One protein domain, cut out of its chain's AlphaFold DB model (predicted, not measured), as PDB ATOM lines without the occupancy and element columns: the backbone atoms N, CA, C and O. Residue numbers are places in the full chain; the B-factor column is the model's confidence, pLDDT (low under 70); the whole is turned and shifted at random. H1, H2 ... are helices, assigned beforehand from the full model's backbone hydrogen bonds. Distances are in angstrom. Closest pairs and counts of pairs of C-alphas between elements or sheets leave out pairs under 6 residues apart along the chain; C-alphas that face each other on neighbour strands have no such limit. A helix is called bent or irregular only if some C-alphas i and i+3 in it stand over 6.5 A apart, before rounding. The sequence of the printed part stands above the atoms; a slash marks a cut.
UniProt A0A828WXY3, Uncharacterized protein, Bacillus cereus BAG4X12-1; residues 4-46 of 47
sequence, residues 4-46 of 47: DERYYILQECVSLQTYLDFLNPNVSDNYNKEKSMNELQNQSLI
ATOM      1  N   ASP A   4     261.491 164.060 371.236       86.94
ATOM      2  CA  ASP A   4     260.984 162.815 370.659       86.94
ATOM      3  C   ASP A   4     261.250 162.724 369.152       86.94
ATOM      4  O   ASP A   4     261.600 161.666 368.634       86.94
ATOM      5  N   GLU A   5     261.182 163.855 368.447       90.56
ATOM      6  CA  GLU A   5     261.477 163.942 367.014       90.56
ATOM      7  C   GLU A   5     262.958 163.636 366.741       90.56
ATOM      8  O   GLU A   5     263.295 162.864 365.844       90.56
ATOM      9  N   ARG A   6     263.861 164.170 367.576       90.88
ATOM     10  CA  ARG A   6     265.302 163.872 367.497       90.88
ATOM     11  C   ARG A   6     265.609 162.411 367.796       90.88
ATOM     12  O   ARG A   6     266.475 161.828 367.145       90.88
ATOM     13  N   TYR A   7     264.925 161.836 368.782       93.62
ATOM     14  CA  TYR A   7     265.095 160.434 369.144       93.62
ATOM     15  C   TYR A   7     264.628 159.507 368.018       93.62
ATOM     16  O   TYR A   7     265.347 158.580 367.648       93.62
ATOM     17  N   TYR A   8     263.474 159.809 367.417       94.56
ATOM     18  CA  TYR A   8     262.936 159.053 366.291       94.56
ATOM     19  C   TYR A   8     263.883 159.068 365.084       94.56
ATOM     20  O   TYR A   8     264.218 158.013 364.549       94.56
ATOM     21  N   ILE A   9     264.388 160.250 364.713       94.44
ATOM     22  CA  ILE A   9     265.353 160.397 363.613       94.44
ATOM     23  C   ILE A   9     266.617 159.575 363.893       94.44
ATOM     24  O   ILE A   9     267.103 158.859 363.018       94.44
ATOM     25  N   LEU A  10     267.143 159.631 365.121       94.06
ATOM     26  CA  LEU A  10     268.331 158.863 365.492       94.06
ATOM     27  C   LEU A  10     268.091 157.351 365.370       94.06
ATOM     28  O   LEU A  10     268.944 156.627 364.855       94.06
ATOM     29  N   GLN A  11     266.931 156.878 365.819       95.25
ATOM     30  CA  GLN A  11     266.562 155.467 365.741       95.25
ATOM     31  C   GLN A  11     266.419 154.991 364.284       95.25
ATOM     32  O   GLN A  11     266.867 153.889 363.945       95.25
ATOM     33  N   GLU A  12     265.846 155.821 363.413       95.81
ATOM     34  CA  GLU A  12     265.728 155.543 361.980       95.81
ATOM     35  C   GLU A  12     267.108 155.476 361.310       95.81
ATOM     36  O   GLU A  12     267.401 154.512 360.599       95.81
ATOM     37  N   CYS A  13     268.009 156.418 361.616       93.19
ATOM     38  CA  CYS A  13     269.385 156.402 361.111       93.19
ATOM     39  C   CYS A  13     270.145 155.124 361.502       93.19
ATOM     40  O   CYS A  13     270.801 154.517 360.656       93.19
ATOM     41  N   VAL A  14     270.043 154.685 362.762       92.06
ATOM     42  CA  VAL A  14     270.698 153.450 363.235       92.06
ATOM     43  C   VAL A  14     270.140 152.219 362.518       92.06
ATOM     44  O   VAL A  14     270.897 151.329 362.117       92.06
ATOM     45  N   SER A  15     268.822 152.176 362.319       94.81
ATOM     46  CA  SER A  15     268.159 151.072 361.621       94.81
ATOM     47  C   SER A  15     268.596 150.995 360.155       94.81
ATOM     48  O   SER A  15     268.917 149.912 359.662       94.81
ATOM     49  N   LEU A  16     268.682 152.143 359.476       91.56
ATOM     50  CA  LEU A  16     269.156 152.230 358.095       91.56
ATOM     51  C   LEU A  16     270.620 151.812 357.965       91.56
ATOM     52  O   LEU A  16     270.942 151.032 357.071       91.56
ATOM     53  N   GLN A  17     271.493 152.262 358.870       86.88
ATOM     54  CA  GLN A  17     272.900 151.861 358.857       86.88
ATOM     55  C   GLN A  17     273.046 150.345 359.024       86.88
ATOM     56  O   GLN A  17     273.740 149.702 358.243       86.88
ATOM     57  N   THR A  18     272.314 149.761 359.974       88.31
ATOM     58  CA  THR A  18     272.329 148.310 360.214       88.31
ATOM     59  C   THR A  18     271.864 147.529 358.981       88.31
ATOM     60  O   THR A  18     272.437 146.496 358.636       88.31
ATOM     61  N   TYR A  19     270.834 148.021 358.289       89.75
ATOM     62  CA  TYR A  19     270.337 147.395 357.065       89.75
ATOM     63  C   TYR A  19     271.341 147.497 355.909       89.75
ATOM     64  O   TYR A  19     271.544 146.526 355.180       89.75
ATOM     65  N   LEU A  20     272.006 148.644 355.763       85.00
ATOM     66  CA  LEU A  20     273.059 148.832 354.767       85.00
ATOM     67  C   LEU A  20     274.264 147.924 355.035       85.00
ATOM     68  O   LEU A  20     274.774 147.314 354.096       85.00
ATOM     69  N   ASP A  21     274.662 147.770 356.299       81.69
ATOM     70  CA  ASP A  21     275.743 146.865 356.703       81.69
ATOM     71  C   ASP A  21     275.387 145.397 356.417       81.69
ATOM     72  O   ASP A  21     276.232 144.626 355.966       81.69
ATOM     73  N   PHE A  22     274.120 145.010 356.615       85.19
ATOM     74  CA  PHE A  22     273.630 143.678 356.252       85.19
ATOM     75  C   PHE A  22     273.668 143.437 354.736       85.19
ATOM     76  O   PHE A  22     274.084 142.367 354.288       85.19
ATOM     77  N   LEU A  23     273.233 144.419 353.941       85.56
ATOM     78  CA  LEU A  23     273.211 144.306 352.481       85.56
ATOM     79  C   LEU A  23     274.608 144.330 351.863       85.56
ATOM     80  O   LEU A  23     274.818 143.737 350.802       85.56
ATOM     81  N   ASN A  24     275.554 145.025 352.489       74.44
ATOM     82  CA  ASN A  24     276.913 145.112 351.994       74.44
ATOM     83  C   ASN A  24     277.923 145.110 353.152       74.44
ATOM     84  O   ASN A  24     278.390 146.173 353.566       74.44
ATOM     85  N   PRO A  25     278.332 143.923 353.633       68.19
ATOM     86  CA  PRO A  25     279.262 143.810 354.758       68.19
ATOM     87  C   PRO A  25     280.634 144.452 354.486       68.19
ATOM     88  O   PRO A  25     281.361 144.755 355.425       68.19
ATOM     89  N   ASN A  26     280.975 144.728 353.219       68.38
ATOM     90  CA  ASN A  26     282.220 145.399 352.832       68.38
ATOM     91  C   ASN A  26     282.126 146.944 352.847       68.38
ATOM     92  O   ASN A  26     283.137 147.616 352.635       68.38
ATOM     93  N   VAL A  27     280.943 147.540 353.063       62.50
ATOM     94  CA  VAL A  27     280.766 149.011 353.097       62.50
ATOM     95  C   VAL A  27     281.290 149.624 354.388       62.50
ATOM     96  O   VAL A  27     281.875 150.706 354.338       62.50
ATOM     97  N   SER A  28     281.159 148.926 355.519       58.41
ATOM     98  CA  SER A  28     281.726 149.383 356.794       58.41
ATOM     99  C   SER A  28     283.250 149.549 356.700       58.41
ATOM    100  O   SER A  28     283.806 150.552 357.157       58.41
ATOM    101  N   ASP A  29     283.928 148.645 355.985       60.34
ATOM    102  CA  ASP A  29     285.361 148.761 355.704       60.34
ATOM    103  C   ASP A  29     285.693 149.955 354.799       60.34
ATOM    104  O   ASP A  29     286.742 150.580 354.970       60.34
ATOM    105  N   ASN A  30     284.812 150.304 353.855       60.66
ATOM    106  CA  ASN A  30     285.034 151.436 352.958       60.66
ATOM    107  C   ASN A  30     284.816 152.786 353.662       60.66
ATOM    108  O   ASN A  30     285.668 153.664 353.549       60.66
ATOM    109  N   TYR A  31     283.751 152.933 354.460       62.00
ATOM    110  CA  TYR A  31     283.511 154.161 355.234       62.00
ATOM    111  C   TYR A  31     284.628 154.410 356.257       62.00
ATOM    112  O   TYR A  31     285.142 155.525 356.364       62.00
ATOM    113  N   ASN A  32     285.068 153.365 356.970       61.00
ATOM    114  CA  ASN A  32     286.172 153.484 357.923       61.00
ATOM    115  C   ASN A  32     287.510 153.786 357.229       61.00
ATOM    116  O   ASN A  32     288.299 154.576 357.752       61.00
ATOM    117  N   LYS A  33     287.756 153.237 356.029       62.50
ATOM    118  CA  LYS A  33     288.926 153.599 355.210       62.50
ATOM    119  C   LYS A  33     288.881 155.041 354.722       62.50
ATOM    120  O   LYS A  33     289.890 155.732 354.836       62.50
ATOM    121  N   GLU A  34     287.749 155.507 354.198       64.38
ATOM    122  CA  GLU A  34     287.613 156.878 353.685       64.38
ATOM    123  C   GLU A  34     287.689 157.919 354.804       64.38
ATOM    124  O   GLU A  34     288.332 158.959 354.637       64.38
ATOM    125  N   LYS A  35     287.103 157.631 355.972       67.56
ATOM    126  CA  LYS A  35     287.231 158.485 357.157       67.56
ATOM    127  C   LYS A  35     288.675 158.526 357.661       67.56
ATOM    128  O   LYS A  35     289.210 159.611 357.870       67.56
ATOM    129  N   SER A  36     289.332 157.370 357.780       66.38
ATOM    130  CA  SER A  36     290.733 157.288 358.207       66.38
ATOM    131  C   SER A  36     291.683 158.006 357.238       66.38
ATOM    132  O   SER A  36     292.565 158.741 357.678       66.38
ATOM    133  N   MET A  37     291.475 157.868 355.924       65.38
ATOM    134  CA  MET A  37     292.237 158.588 354.895       65.38
ATOM    135  C   MET A  37     292.047 160.105 354.986       65.38
ATOM    136  O   MET A  37     293.030 160.844 354.936       65.38
ATOM    137  N   ASN A  38     290.811 160.576 355.169       69.31
ATOM    138  CA  ASN A  38     290.533 162.004 355.345       69.31
ATOM    139  C   ASN A  38     291.152 162.560 356.637       69.31
ATOM    140  O   ASN A  38     291.677 163.673 356.641       69.31
ATOM    141  N   GLU A  39     291.134 161.804 357.735       70.75
ATOM    142  CA  GLU A  39     291.783 162.201 358.992       70.75
ATOM    143  C   GLU A  39     293.317 162.263 358.848       70.75
ATOM    144  O   GLU A  39     293.937 163.232 359.293       70.75
ATOM    145  N   LEU A  40     293.929 161.296 358.155       68.00
ATOM    146  CA  LEU A  40     295.367 161.273 357.837       68.00
ATOM    147  C   LEU A  40     295.804 162.446 356.946       68.00
ATOM    148  O   LEU A  40     296.856 163.054 357.176       68.00
ATOM    149  N   GLN A  41     295.001 162.780 355.935       65.31
ATOM    150  CA  GLN A  41     295.269 163.913 355.048       65.31
ATOM    151  C   GLN A  41     295.162 165.250 355.791       65.31
ATOM    152  O   GLN A  41     296.045 166.094 355.644       65.31
ATOM    153  N   ASN A  42     294.154 165.422 356.649       64.69
ATOM    154  CA  ASN A  42     294.000 166.641 357.447       64.69
ATOM    155  C   ASN A  42     295.126 166.821 358.480       64.69
ATOM    156  O   ASN A  42     295.576 167.943 358.692       64.69
ATOM    157  N   GLN A  43     295.643 165.742 359.079       63.53
ATOM    158  CA  GLN A  43     296.807 165.823 359.975       63.53
ATOM    159  C   GLN A  43     298.102 166.198 359.242       63.53
ATOM    160  O   GLN A  43     298.946 166.894 359.803       63.53
ATOM    161  N   SER A  44     298.257 165.766 357.989       61.22
ATOM    162  CA  SER A  44     299.437 166.084 357.174       61.22
ATOM    163  C   SER A  44     299.431 167.523 356.646       61.22
ATOM    164  O   SER A  44     300.493 168.063 356.362       61.22
ATOM    165  N   LEU A  45     298.256 168.150 356.532       59.62
ATOM    166  CA  LEU A  45     298.096 169.526 356.046       59.62
ATOM    167  C   LEU A  45     298.382 170.594 357.122       59.62
ATOM    168  O   LEU A  45     298.552 171.765 356.795       59.62
ATOM    169  N   ILE A  46     298.397 170.204 358.402       60.84
ATOM    170  CA  ILE A  46     298.542 171.107 359.561       60.84
ATOM    171  C   ILE A  46     300.013 171.186 360.051       60.84
ATOM    172  O   ILE A  46     300.304 171.867 361.033       60.84
TER     173      ILE A  46
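Overview. This is residues 4 to 46 of the 47 residues of an uncharacterized protein of Bacillus cereus BAG4X12-1 (UniProt A0A828WXY3). Two long helices of nearly the same length meet near their ends in an open V, with H1 as one arm and H2 as the other, and the space between the arms is empty. A tight turn at residues 24 to 26 makes the corner, and both arms stand free over most of their length. The printed part has 43 residues with two named helices, H1 then H2, and no named strand; the class is all helix. The whole is extended, with a radius of gyration of the C-alphas of 14.5 A, and only just flat, spanning 40 by 26 by 5 A.

Along the chain. H1 takes residues 4 to 23, from C-alpha 4 at (260.984, 162.815, 370.659) to C-alpha 23 at (273.211, 144.306, 352.481), 28.7 A from first to last C-alpha. After residues 24 to 26, H2 takes residues 27 to 45, 27.0 A from first to last C-alpha, and ends with C-alpha 45 at (298.096, 169.526, 356.046). Neither helix is bent. Ile 46 follows H2 as the last printed residue.

Arrangement. H1 and H2 touch only at the corner by their link, and only just, with 3 pairs of C-alphas within 8 A. H1 touches H2 with residues 20 to 21 alone, and H2 touches H1 with residues 27 to 28 alone; the closest C-alphas of the two helices, those of Asp 21 and Ser 28, are 6.5 A apart. The lines of the two helices are only just about perpendicular, at 72 degrees, and their centres are 22.6 A apart. In H1 and H2 every O i to N i+4 pair is within hydrogen-bond range.

Size, cuts and confidence. The two C-alphas farthest apart are those of Asp 4 and Ser 44, at 40.9 A. The printed part has no cut, and the link from H1 to H2 is tight. Residues 4 to 16, 22 to 27 and 30 to 46 stand free. The mean pLDDT of the printed part is 76.6; it is 91 for H1 and 64 for H2, and residues 25 to 38 and 40 to 46 are under 70.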